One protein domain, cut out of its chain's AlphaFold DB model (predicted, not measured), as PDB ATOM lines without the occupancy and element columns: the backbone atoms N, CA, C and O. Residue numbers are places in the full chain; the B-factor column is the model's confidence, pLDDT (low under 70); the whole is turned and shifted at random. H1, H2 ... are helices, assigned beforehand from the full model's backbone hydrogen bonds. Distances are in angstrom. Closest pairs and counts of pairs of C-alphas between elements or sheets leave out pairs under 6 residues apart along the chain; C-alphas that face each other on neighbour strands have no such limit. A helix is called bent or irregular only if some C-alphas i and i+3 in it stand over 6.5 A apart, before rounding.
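This is residues 968 to 1051 of the 1051 residues of a protein of Ditylum brightwellii (UniProt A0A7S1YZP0). One long helix, H2, begins in a small head made mostly of loops and then sticks out of it as an arm, residues 1025 to 1051, which makes the length of the whole. The head also holds the short helix H1, and a loop, residues 971 to 977, sticks out as well. The printed part has 84 residues with two named helices, H1 then H2, and no named strand; the class is all helix, though under half of the residues, 40 of 84, are in named elements. The whole is extended, with a radius of gyration of the C-alphas of 18.7 A and spans of 63 by 28 by 17 A.

Look first at H2, residues 1017 to 1049, of which 1025 to 1049 stand free. H1, residues 991 to 997, is apart from it: no C-alpha of the one is within 8 A of the other. A long link of 19 residues, 998 to 1016, joins them. In both helices every O i to N i+4 pair is within hydrogen-bond range.

Find C-alpha 1017 at (-49.539, 3.656, 47.027); from there H2 runs 47.6 A to C-alpha 1049 at (-14.988, 12.639, 15.487). H1 begins at C-alpha 991, at (-43.011, 7.339, 59.942), and measures 10.0 A from first to last C-alpha. Neither helix is bent.

The two C-alphas farthest apart, those of Glu 1010 and Val 1051, are 62.9 A apart; Val 1051 is the chain's last residue. Without the stretches that stand free, the body has 50 residues and spans 31 by 24 by 15 A. Residues 968 to 990, before H1, hold no named element. The printed part has no cut. Its mean pLDDT is 85.6, and residues 969 to 979 are under 70.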
ATOM      1  N   SER A 968     -31.551  12.439  43.254       70.94
ATOM      2  CA  SER A 968     -31.546  13.720  42.539       70.94
ATOM      3  C   SER A 968     -32.717  14.629  42.929       70.94
ATOM      4  O   SER A 968     -32.513  15.827  43.080       70.94
ATOM      5  N   GLU A 969     -33.908  14.079  43.183       66.81
ATOM      6  CA  GLU A 969     -35.110  14.839  43.585       66.81
ATOM      7  C   GLU A 969     -34.999  15.403  45.016       66.81
ATOM      8  O   GLU A 969     -35.708  16.327  45.393       66.81
ATOM      9  N   HIS A 970     -34.060  14.891  45.819       61.91
ATOM     10  CA  HIS A 970     -33.676  15.494  47.101       61.91
ATOM     11  C   HIS A 970     -32.683  16.663  46.948       61.91
ATOM     12  O   HIS A 970     -32.319  17.297  47.942       61.91
ATOM     13  N   GLY A 971     -32.182  16.910  45.734       52.06
ATOM     14  CA  GLY A 971     -31.045  17.791  45.476       52.06
ATOM     15  C   GLY A 971     -31.379  19.280  45.409       52.06
ATOM     16  O   GLY A 971     -30.539  20.090  45.793       52.06
ATOM     17  N   GLU A 972     -32.587  19.647  44.979       48.19
ATOM     18  CA  GLU A 972     -32.927  21.028  44.588       48.19
ATOM     19  C   GLU A 972     -32.877  22.039  45.752       48.19
ATOM     20  O   GLU A 972     -32.555  23.208  45.556       48.19
ATOM     21  N   LEU A 973     -33.065  21.574  46.995       42.69
ATOM     22  CA  LEU A 973     -32.894  22.383  48.215       42.69
ATOM     23  C   LEU A 973     -31.568  22.123  48.964       42.69
ATOM     24  O   LEU A 973     -31.321  22.702  50.022       42.69
ATOM     25  N   GLY A 974     -30.677  21.279  48.431       41.91
ATOM     26  CA  GLY A 974     -29.290  21.139  48.897       41.91
ATOM     27  C   GLY A 974     -29.073  20.477  50.269       41.91
ATOM     28  O   GLY A 974     -27.971  20.564  50.818       41.91
ATOM     29  N   PHE A 975     -30.074  19.804  50.845       35.06
ATOM     30  CA  PHE A 975     -29.955  19.108  52.135       35.06
ATOM     31  C   PHE A 975     -29.556  17.633  51.949       35.06
ATOM     32  O   PHE A 975     -30.390  16.735  51.879       35.06
ATOM     33  N   GLY A 976     -28.247  17.382  51.860       45.97
ATOM     34  CA  GLY A 976     -27.694  16.071  51.495       45.97
ATOM     35  C   GLY A 976     -28.045  14.896  52.428       45.97
ATOM     36  O   GLY A 976     -28.112  15.036  53.650       45.97
ATOM     37  N   ASN A 977     -28.184  13.709  51.825       53.88
ATOM     38  CA  ASN A 977     -28.342  12.368  52.420       53.88
ATOM     39  C   ASN A 977     -29.509  12.116  53.397       53.88
ATOM     40  O   ASN A 977     -29.809  10.951  53.655       53.88
ATOM     41  N   LYS A 978     -30.188  13.137  53.932       61.06
ATOM     42  CA  LYS A 978     -31.347  12.962  54.818       61.06
ATOM     43  C   LYS A 978     -32.640  13.310  54.085       61.06
ATOM     44  O   LYS A 978     -32.905  14.467  53.784       61.06
ATOM     45  N   CYS A 979     -33.448  12.282  53.830       69.69
ATOM     46  CA  CYS A 979     -34.827  12.420  53.373       69.69
ATOM     47  C   CYS A 979     -35.614  13.368  54.289       69.69
ATOM     48  O   CYS A 979     -35.608  13.167  55.504       69.69
ATOM     49  N   VAL A 980     -36.277  14.369  53.701       73.62
ATOM     50  CA  VAL A 980     -37.121  15.344  54.419       73.62
ATOM     51  C   VAL A 980     -38.577  14.875  54.511       73.62
ATOM     52  O   VAL A 980     -39.252  15.202  55.482       73.62
ATOM     53  N   PHE A 981     -39.050  14.081  53.541       77.25
ATOM     54  CA  PHE A 981     -40.375  13.460  53.594       77.25
ATOM     55  C   PHE A 981     -40.489  12.573  54.840       77.25
ATOM     56  O   PHE A 981     -39.578  11.785  55.124       77.25
ATOM     57  N   GLN A 982     -41.596  12.737  55.564       86.25
ATOM     58  CA  GLN A 982     -41.932  11.968  56.766       86.25
ATOM     59  C   GLN A 982     -42.652  10.659  56.414       86.25
ATOM     60  O   GLN A 982     -42.734   9.759  57.245       86.25
ATOM     61  N   ASP A 983     -43.112  10.553  55.168       89.25
ATOM     62  CA  ASP A 983     -43.939   9.470  54.656       89.25
ATOM     63  C   ASP A 983     -43.110   8.471  53.842       89.25
ATOM     64  O   ASP A 983     -42.168   8.818  53.113       89.25
ATOM     65  N   CYS A 984     -43.466   7.200  53.977       91.06
ATOM     66  CA  CYS A 984     -42.836   6.101  53.275       91.06
ATOM     67  C   CYS A 984     -43.216   6.112  51.793       91.06
ATOM     68  O   CYS A 984     -44.388   6.127  51.425       91.06
ATOM     69  N   GLY A 985     -42.214   6.017  50.919       87.44
ATOM     70  CA  GLY A 985     -42.428   6.108  49.471       87.44
ATOM     71  C   GLY A 985     -43.198   4.952  48.845       87.44
ATOM     72  O   GLY A 985     -43.639   5.097  47.711       87.44
ATOM     73  N   LYS A 986     -43.305   3.818  49.551       91.19
ATOM     74  CA  LYS A 986     -43.924   2.584  49.054       91.19
ATOM     75  C   LYS A 986     -45.360   2.402  49.541       91.19
ATOM     76  O   LYS A 986     -46.214   2.074  48.739       91.19
ATOM     77  N   CYS A 987     -45.642   2.626  50.823       93.81
ATOM     78  CA  CYS A 987     -46.994   2.480  51.377       93.81
ATOM     79  C   CYS A 987     -47.728   3.814  51.592       93.81
ATOM     80  O   CYS A 987     -48.878   3.807  52.009       93.81
ATOM     81  N   GLY A 988     -47.078   4.965  51.390       92.00
ATOM     82  CA  GLY A 988     -47.650   6.289  51.672       92.00
ATOM     83  C   GLY A 988     -47.806   6.633  53.161       92.00
ATOM     84  O   GLY A 988     -48.084   7.783  53.481       92.00
ATOM     85  N   ALA A 989     -47.603   5.682  54.078       94.50
ATOM     86  CA  ALA A 989     -47.804   5.893  55.509       94.50
ATOM     87  C   ALA A 989     -46.689   6.733  56.152       94.50
ATOM     88  O   ALA A 989     -45.503   6.568  55.845       94.50
ATOM     89  N   GLY A 990     -47.068   7.586  57.104       92.50
ATOM     90  CA  GLY A 990     -46.135   8.367  57.918       92.50
ATOM     91  C   GLY A 990     -45.233   7.494  58.801       92.50
ATOM     92  O   GLY A 990     -45.618   6.406  59.235       92.50
ATOM     93  N   ILE A 991     -44.041   8.006  59.122       90.25
ATOM     94  CA  ILE A 991     -43.011   7.339  59.942       90.25
ATOM     95  C   ILE A 991     -43.544   6.697  61.237       90.25
ATOM     96  O   ILE A 991     -43.096   5.614  61.600       90.25
ATOM     97  N   GLN A 992     -44.546   7.297  61.885       92.69
ATOM     98  CA  GLN A 992     -45.136   6.779  63.125       92.69
ATOM     99  C   GLN A 992     -45.848   5.427  62.955       92.69
ATOM    100  O   GLN A 992     -45.847   4.627  63.888       92.69
ATOM    101  N   MET A 993     -46.449   5.143  61.790       93.06
ATOM    102  CA  MET A 993     -47.067   3.830  61.535       93.06
ATOM    103  C   MET A 993     -45.986   2.761  61.362       93.06
ATOM    104  O   MET A 993     -46.091   1.669  61.908       93.06
ATOM    105  N   HIS A 994     -44.892   3.120  60.689       92.25
ATOM    106  CA  HIS A 994     -43.708   2.276  60.552       92.25
ATOM    107  C   HIS A 994     -43.024   1.971  61.890       92.25
ATOM    108  O   HIS A 994     -42.673   0.824  62.150       92.25
ATOM    109  N   GLU A 995     -42.864   2.975  62.753       91.81
ATOM    110  CA  GLU A 995     -42.297   2.803  64.096       91.81
ATOM    111  C   GLU A 995     -43.218   1.958  64.994       91.81
ATOM    112  O   GLU A 995     -42.722   1.104  65.725       91.81
ATOM    113  N   ARG A 996     -44.547   2.112  64.881       94.31
ATOM    114  CA  ARG A 996     -45.537   1.285  65.596       94.31
ATOM    115  C   ARG A 996     -45.560  -0.173  65.125       94.31
ATOM    116  O   ARG A 996     -45.643  -1.066  65.960       94.31
ATOM    117  N   ALA A 997     -45.493  -0.414  63.817       93.25
ATOM    118  CA  ALA A 997     -45.524  -1.757  63.230       93.25
ATOM    119  C   ALA A 997     -44.156  -2.474  63.255       93.25
ATOM    120  O   ALA A 997     -44.055  -3.627  62.850       93.25
ATOM    121  N   GLY A 998     -43.073  -1.790  63.647       93.81
ATOM    122  CA  GLY A 998     -41.698  -2.309  63.567       93.81
ATOM    123  C   GLY A 998     -41.139  -2.443  62.138       93.81
ATOM    124  O   GLY A 998     -39.988  -2.845  61.952       93.81
ATOM    125  N   ILE A 999     -41.919  -2.086  61.113       92.50
ATOM    126  CA  ILE A 999     -41.572  -2.252  59.696       92.50
ATOM    127  C   ILE A 999     -40.674  -1.100  59.232       92.50
ATOM    128  O   ILE A 999     -40.936   0.075  59.485       92.50
ATOM    129  N   ARG A1000     -39.626  -1.397  58.456       87.19
ATOM    130  CA  ARG A1000     -38.704  -0.375  57.933       87.19
ATOM    131  C   ARG A1000     -39.311   0.403  56.751       87.19
ATOM    132  O   ARG A1000     -39.745  -0.191  55.770       87.19
ATOM    133  N   MET A1001     -39.257   1.738  56.803       87.75
ATOM    134  CA  MET A1001     -39.634   2.610  55.674       87.75
ATOM    135  C   MET A1001     -38.815   2.353  54.397       87.75
ATOM    136  O   MET A1001     -37.639   1.987  54.445       87.75
ATOM    137  N   GLY A1002     -39.404   2.688  53.247       85.38
ATOM    138  CA  GLY A1002     -38.741   2.726  51.945       85.38
ATOM    139  C   GLY A1002     -38.909   1.438  51.143       85.38
ATOM    140  O   GLY A1002     -39.987   0.856  51.109       85.38
ATOM    141  N   PHE A1003     -37.846   1.006  50.461       84.50
ATOM    142  CA  PHE A1003     -37.902  -0.117  49.513       84.50
ATOM    143  C   PHE A1003     -38.391  -1.429  50.154       84.50
ATOM    144  O   PHE A1003     -39.254  -2.114  49.610       84.50
ATOM    145  N   PHE A1004     -37.881  -1.728  51.353       86.69
ATOM    146  CA  PHE A1004     -38.209  -2.919  52.146       86.69
ATOM    147  C   PHE A1004     -39.469  -2.750  53.012       86.69
ATOM    148  O   PHE A1004     -39.666  -3.491  53.968       86.69
ATOM    149  N   CYS A1005     -40.317  -1.764  52.710       91.94
ATOM    150  CA  CYS A1005     -41.614  -1.630  53.358       91.94
ATOM    151  C   CYS A1005     -42.540  -2.784  52.951       91.94
ATOM    152  O   CYS A1005     -42.755  -3.023  51.758       91.94
ATOM    153  N   THR A1006     -43.126  -3.436  53.949       93.88
ATOM    154  CA  THR A1006     -44.141  -4.497  53.829       93.88
ATOM    155  C   THR A1006     -45.477  -4.119  54.479       93.88
ATOM    156  O   THR A1006     -46.361  -4.958  54.546       93.88
ATOM    157  N   LEU A1007     -45.621  -2.871  54.948       94.56
ATOM    158  CA  LEU A1007     -46.815  -2.352  55.625       94.56
ATOM    159  C   LEU A1007     -48.057  -2.512  54.731       94.56
ATOM    160  O   LEU A1007     -48.054  -1.988  53.611       94.56
ATOM    161  N   ALA A1008     -49.080  -3.215  55.221       94.06
ATOM    162  CA  ALA A1008     -50.317  -3.482  54.491       94.06
ATOM    163  C   ALA A1008     -51.363  -2.366  54.697       94.06
ATOM    164  O   ALA A1008     -51.145  -1.415  55.453       94.06
ATOM    165  N   VAL A1009     -52.499  -2.440  53.993       95.00
ATOM    166  CA  VAL A1009     -53.553  -1.405  54.062       95.00
ATOM    167  C   VAL A1009     -54.227  -1.406  55.435       95.00
ATOM    168  O   VAL A1009     -54.476  -0.343  55.999       95.00
ATOM    169  N   GLU A1010     -54.427  -2.587  56.014       93.19
ATOM    170  CA  GLU A1010     -54.862  -2.798  57.395       93.19
ATOM    171  C   GLU A1010     -53.913  -2.165  58.434       93.19
ATOM    172  O   GLU A1010     -54.384  -1.623  59.433       93.19
ATOM    173  N   ASP A1011     -52.603  -2.120  58.162       92.81
ATOM    174  CA  ASP A1011     -51.595  -1.487  59.029       92.81
ATOM    175  C   ASP A1011     -51.469   0.040  58.818       92.81
ATOM    176  O   ASP A1011     -50.583   0.694  59.381       92.81
ATOM    177  N   GLY A1012     -52.324   0.633  57.978       91.38
ATOM    178  CA  GLY A1012     -52.314   2.062  57.665       91.38
ATOM    179  C   GLY A1012     -51.504   2.457  56.426       91.38
ATOM    180  O   GLY A1012     -51.175   3.638  56.275       91.38
ATOM    181  N   ALA A1013     -51.188   1.526  55.519       94.69
ATOM    182  CA  ALA A1013     -50.786   1.896  54.162       94.69
ATOM    183  C   ALA A1013     -51.935   2.600  53.420       94.69
ATOM    184  O   ALA A1013     -53.104   2.236  53.528       94.69
ATOM    185  N   THR A1014     -51.593   3.595  52.607       94.62
ATOM    186  CA  THR A1014     -52.538   4.253  51.701       94.62
ATOM    187  C   THR A1014     -52.859   3.316  50.525       94.62
ATOM    188  O   THR A1014     -51.927   2.907  49.825       94.62
ATOM    189  N   PRO A1015     -54.139   2.991  50.253       95.38
ATOM    190  CA  PRO A1015     -54.521   2.176  49.099       95.38
ATOM    191  C   PRO A1015     -53.984   2.748  47.778       95.38
ATOM    192  O   PRO A1015     -54.046   3.958  47.551       95.38
ATOM    193  N   GLY A1016     -53.452   1.895  46.900       93.88
ATOM    194  CA  GLY A1016     -52.876   2.307  45.615       93.88
ATOM    195  C   GLY A1016     -51.452   2.886  45.682       93.88
ATOM    196  O   GLY A1016     -50.874   3.206  44.637       93.88
ATOM    197  N   ALA A1017     -50.868   3.062  46.877       92.25
ATOM    198  CA  ALA A1017     -49.539   3.656  47.027       92.25
ATOM    199  C   ALA A1017     -48.402   2.723  46.580       92.25
ATOM    200  O   ALA A1017     -47.427   3.204  45.999       92.25
ATOM    201  N   ALA A1018     -48.531   1.407  46.785       90.75
ATOM    202  CA  ALA A1018     -47.512   0.431  46.387       90.75
ATOM    203  C   ALA A1018     -47.425   0.322  44.859       90.75
ATOM    204  O   ALA A1018     -46.347   0.370  44.270       90.75
ATOM    205  N   GLU A1019     -48.578   0.298  44.206       92.25
ATOM    206  CA  GLU A1019     -48.762   0.248  42.764       92.25
ATOM    207  C   GLU A1019     -48.295   1.555  42.105       92.25
ATOM    208  O   GLU A1019     -47.676   1.541  41.037       92.25
ATOM    209  N   ALA A1020     -48.535   2.700  42.756       89.75
ATOM    210  CA  ALA A1020     -47.969   3.983  42.348       89.75
ATOM    211  C   ALA A1020     -46.441   4.023  42.517       89.75
ATOM    212  O   ALA A1020     -45.743   4.513  41.627       89.75
ATOM    213  N   TYR A1021     -45.906   3.466  43.604       89.19
ATOM    214  CA  TYR A1021     -44.467   3.366  43.824       89.19
ATOM    215  C   TYR A1021     -43.781   2.498  42.765       89.19
ATOM    216  O   TYR A1021     -42.797   2.921  42.158       89.19
ATOM    217  N   GLU A1022     -44.326   1.321  42.468       89.19
ATOM    218  CA  GLU A1022     -43.805   0.433  41.429       89.19
ATOM    219  C   GLU A1022     -43.908   1.027  40.023       89.19
ATOM    220  O   GLU A1022     -43.035   0.775  39.186       89.19
ATOM    221  N   ARG A1023     -44.947   1.824  39.744       90.81
ATOM    222  CA  ARG A1023     -45.054   2.597  38.498       90.81
ATOM    223  C   ARG A1023     -43.912   3.611  38.395       90.81
ATOM    224  O   ARG A1023     -43.230   3.641  37.375       90.81
ATOM    225  N   ASN A1024     -43.641   4.356  39.468       85.94
ATOM    226  CA  ASN A1024     -42.545   5.329  39.522       85.94
ATOM    227  C   ASN A1024     -41.165   4.657  39.382       85.94
ATOM    228  O   ASN A1024     -40.292   5.180  38.695       85.94
ATOM    229  N   ILE A1025     -40.958   3.479  39.985       87.38
ATOM    230  CA  ILE A1025     -39.711   2.705  39.842       87.38
ATOM    231  C   ILE A1025     -39.513   2.218  38.398       87.38
ATOM    232  O   ILE A1025     -38.399   2.308  37.882       87.38
ATOM    233  N   ARG A1026     -40.577   1.768  37.720       89.25
ATOM    234  CA  ARG A1026     -40.535   1.406  36.292       89.25
ATOM    235  C   ARG A1026     -40.259   2.616  35.394       89.25
ATOM    236  O   ARG A1026     -39.398   2.539  34.525       89.25
ATOM    237  N   GLU A1027     -40.908   3.752  35.637       88.62
ATOM    238  CA  GLU A1027     -40.672   4.992  34.881       88.62
ATOM    239  C   GLU A1027     -39.227   5.502  35.043       88.62
ATOM    240  O   GLU A1027     -38.568   5.865  34.066       88.62
ATOM    241  N   LEU A1028     -38.693   5.474  36.270       84.44
ATOM    242  CA  LEU A1028     -37.295   5.811  36.548       84.44
ATOM    243  C   LEU A1028     -36.312   4.872  35.829       84.44
ATOM    244  O   LEU A1028     -35.210   5.312  35.497       84.44
ATOM    245  N   ALA A1029     -36.692   3.616  35.576       88.62
ATOM    246  CA  ALA A1029     -35.868   2.654  34.850       88.62
ATOM    247  C   ALA A1029     -35.803   2.986  33.360       88.62
ATOM    248  O   ALA A1029     -34.709   3.215  32.852       88.62
ATOM    249  N   VAL A1030     -36.958   3.167  32.711       92.56
ATOM    250  CA  VAL A1030     -37.041   3.591  31.301       92.56
ATOM    251  C   VAL A1030     -36.308   4.921  31.087       92.56
ATOM    252  O   VAL A1030     -35.552   5.080  30.130       92.56
ATOM    253  N   ARG A1031     -36.436   5.876  32.020       88.56
ATOM    254  CA  ARG A1031     -35.680   7.144  31.992       88.56
ATOM    255  C   ARG A1031     -34.164   6.939  32.132       88.56
ATOM    256  O   ARG A1031     -33.391   7.722  31.579       88.56
ATOM    257  N   ALA A1032     -33.722   5.921  32.868       87.19
ATOM    258  CA  ALA A1032     -32.308   5.597  33.037       87.19
ATOM    259  C   ALA A1032     -31.726   4.830  31.835       87.19
ATOM    260  O   ALA A1032     -30.602   5.135  31.444       87.19
ATOM    261  N   GLU A1033     -32.489   3.922  31.216       92.56
ATOM    262  CA  GLU A1033     -32.178   3.288  29.922       92.56
ATOM    263  C   GLU A1033     -32.051   4.336  28.810       92.56
ATOM    264  O   GLU A1033     -30.997   4.447  28.192       92.56
ATOM    265  N   MET A1034     -33.064   5.191  28.628       93.56
ATOM    266  CA  MET A1034     -33.041   6.273  27.631       93.56
ATOM    267  C   MET A1034     -31.831   7.199  27.802       93.56
ATOM    268  O   MET A1034     -31.226   7.618  26.814       93.56
ATOM    269  N   LYS A1035     -31.444   7.500  29.051       89.88
ATOM    270  CA  LYS A1035     -30.237   8.283  29.332       89.88
ATOM    271  C   LYS A1035     -28.952   7.509  29.023       89.88
ATOM    272  O   LYS A1035     -28.026   8.112  28.494       89.88
ATOM    273  N   GLN A1036     -28.884   6.215  29.328       91.44
ATOM    274  CA  GLN A1036     -27.730   5.391  28.977       91.44
ATOM    275  C   GLN A1036     -27.551   5.329  27.452       91.44
ATOM    276  O   GLN A1036     -26.472   5.653  26.970       91.44
ATOM    277  N   SER A1037     -28.612   5.048  26.691       94.31
ATOM    278  CA  SER A1037     -28.545   5.015  25.224       94.31
ATOM    279  C   SER A1037     -28.283   6.381  24.585       94.31
ATOM    280  O   SER A1037     -27.762   6.438  23.475       94.31
ATOM    281  N   ALA A1038     -28.612   7.492  25.254       94.06
ATOM    282  CA  ALA A1038     -28.140   8.814  24.840       94.06
ATOM    283  C   ALA A1038     -26.619   8.932  25.026       94.06
ATOM    284  O   ALA A1038     -25.915   9.191  24.059       94.06
ATOM    285  N   GLN A1039     -26.099   8.618  26.219       91.69
ATOM    286  CA  GLN A1039     -24.657   8.664  26.494       91.69
ATOM    287  C   GLN A1039     -23.849   7.708  25.597       91.69
ATOM    288  O   GLN A1039     -22.747   8.047  25.185       91.69
ATOM    289  N   GLU A1040     -24.393   6.542  25.244       94.50
ATOM    290  CA  GLU A1040     -23.775   5.607  24.294       94.50
ATOM    291  C   GLU A1040     -23.695   6.193  22.872       94.50
ATOM    292  O   GLU A1040     -22.675   6.019  22.207       94.50
ATOM    293  N   ARG A1041     -24.709   6.953  22.423       95.88
ATOM    294  CA  ARG A1041     -24.651   7.705  21.154       95.88
ATOM    295  C   ARG A1041     -23.667   8.869  21.222       95.88
ATOM    296  O   ARG A1041     -22.886   9.025  20.292       95.88
ATOM    297  N   ASP A1042     -23.671   9.640  22.309       94.50
ATOM    298  CA  ASP A1042     -22.745  10.762  22.507       94.50
ATOM    299  C   ASP A1042     -21.288  10.261  22.469       94.50
ATOM    300  O   ASP A1042     -20.443  10.813  21.768       94.50
ATOM    301  N   HIS A1043     -21.001   9.154  23.163       93.44
ATOM    302  CA  HIS A1043     -19.689   8.504  23.157       93.44
ATOM    303  C   HIS A1043     -19.319   7.952  21.771       93.44
ATOM    304  O   HIS A1043     -18.165   8.077  21.364       93.44
ATOM    305  N   ALA A1044     -20.271   7.368  21.033       94.50
ATOM    306  CA  ALA A1044     -20.038   6.900  19.668       94.50
ATOM    307  C   ALA A1044     -19.738   8.062  18.705       94.50
ATOM    308  O   ALA A1044     -18.795   7.967  17.930       94.50
ATOM    309  N   GLN A1045     -20.463   9.183  18.801       95.44
ATOM    310  CA  GLN A1045     -20.193  10.388  18.010       95.44
ATOM    311  C   GLN A1045     -18.818  10.985  18.330       95.44
ATOM    312  O   GLN A1045     -18.065  11.292  17.411       95.44
ATOM    313  N   ILE A1046     -18.454  11.091  19.613       93.44
ATOM    314  CA  ILE A1046     -17.120  11.553  20.031       93.44
ATOM    315  C   ILE A1046     -16.027  10.626  19.478       93.44
ATOM    316  O   ILE A1046     -15.011  11.117  18.995       93.44
ATOM    317  N   ALA A1047     -16.240   9.306  19.489       92.00
ATOM    318  CA  ALA A1047     -15.310   8.354  18.885       92.00
ATOM    319  C   ALA A1047     -15.208   8.519  17.357       92.00
ATOM    320  O   ALA A1047     -14.106   8.484  16.827       92.00
ATOM    321  N   THR A1048     -16.320   8.754  16.650       94.38
ATOM    322  CA  THR A1048     -16.330   9.009  15.196       94.38
ATOM    323  C   THR A1048     -15.686  10.345  14.807       94.38
ATOM    324  O   THR A1048     -15.189  10.466  13.698       94.38
ATOM    325  N   VAL A1049     -15.667  11.341  15.700       92.62
ATOM    326  CA  VAL A1049     -14.988  12.639  15.487       92.62
ATOM    327  C   VAL A1049     -13.498  12.593  15.879       92.62
ATOM    328  O   VAL A1049     -12.741  13.500  15.542       92.62
ATOM    329  N   ALA A1050     -13.064  11.545  16.586       83.06
ATOM    330  CA  ALA A1050     -11.679  11.337  17.019       83.06
ATOM    331  C   ALA A1050     -10.881  10.353  16.132       83.06
ATOM    332  O   ALA A1050      -9.736  10.040  16.470       83.06
ATOM    333  N   VAL A1051     -11.488   9.863  15.043       85.06
ATOM    334  CA  VAL A1051     -10.915   8.961  14.024       85.06
ATOM    335  C   VAL A1051     -10.795   9.706  12.700       85.06
ATOM    336  O   VAL A1051      -9.709   9.595  12.093       85.06
TER     337      VAL A1051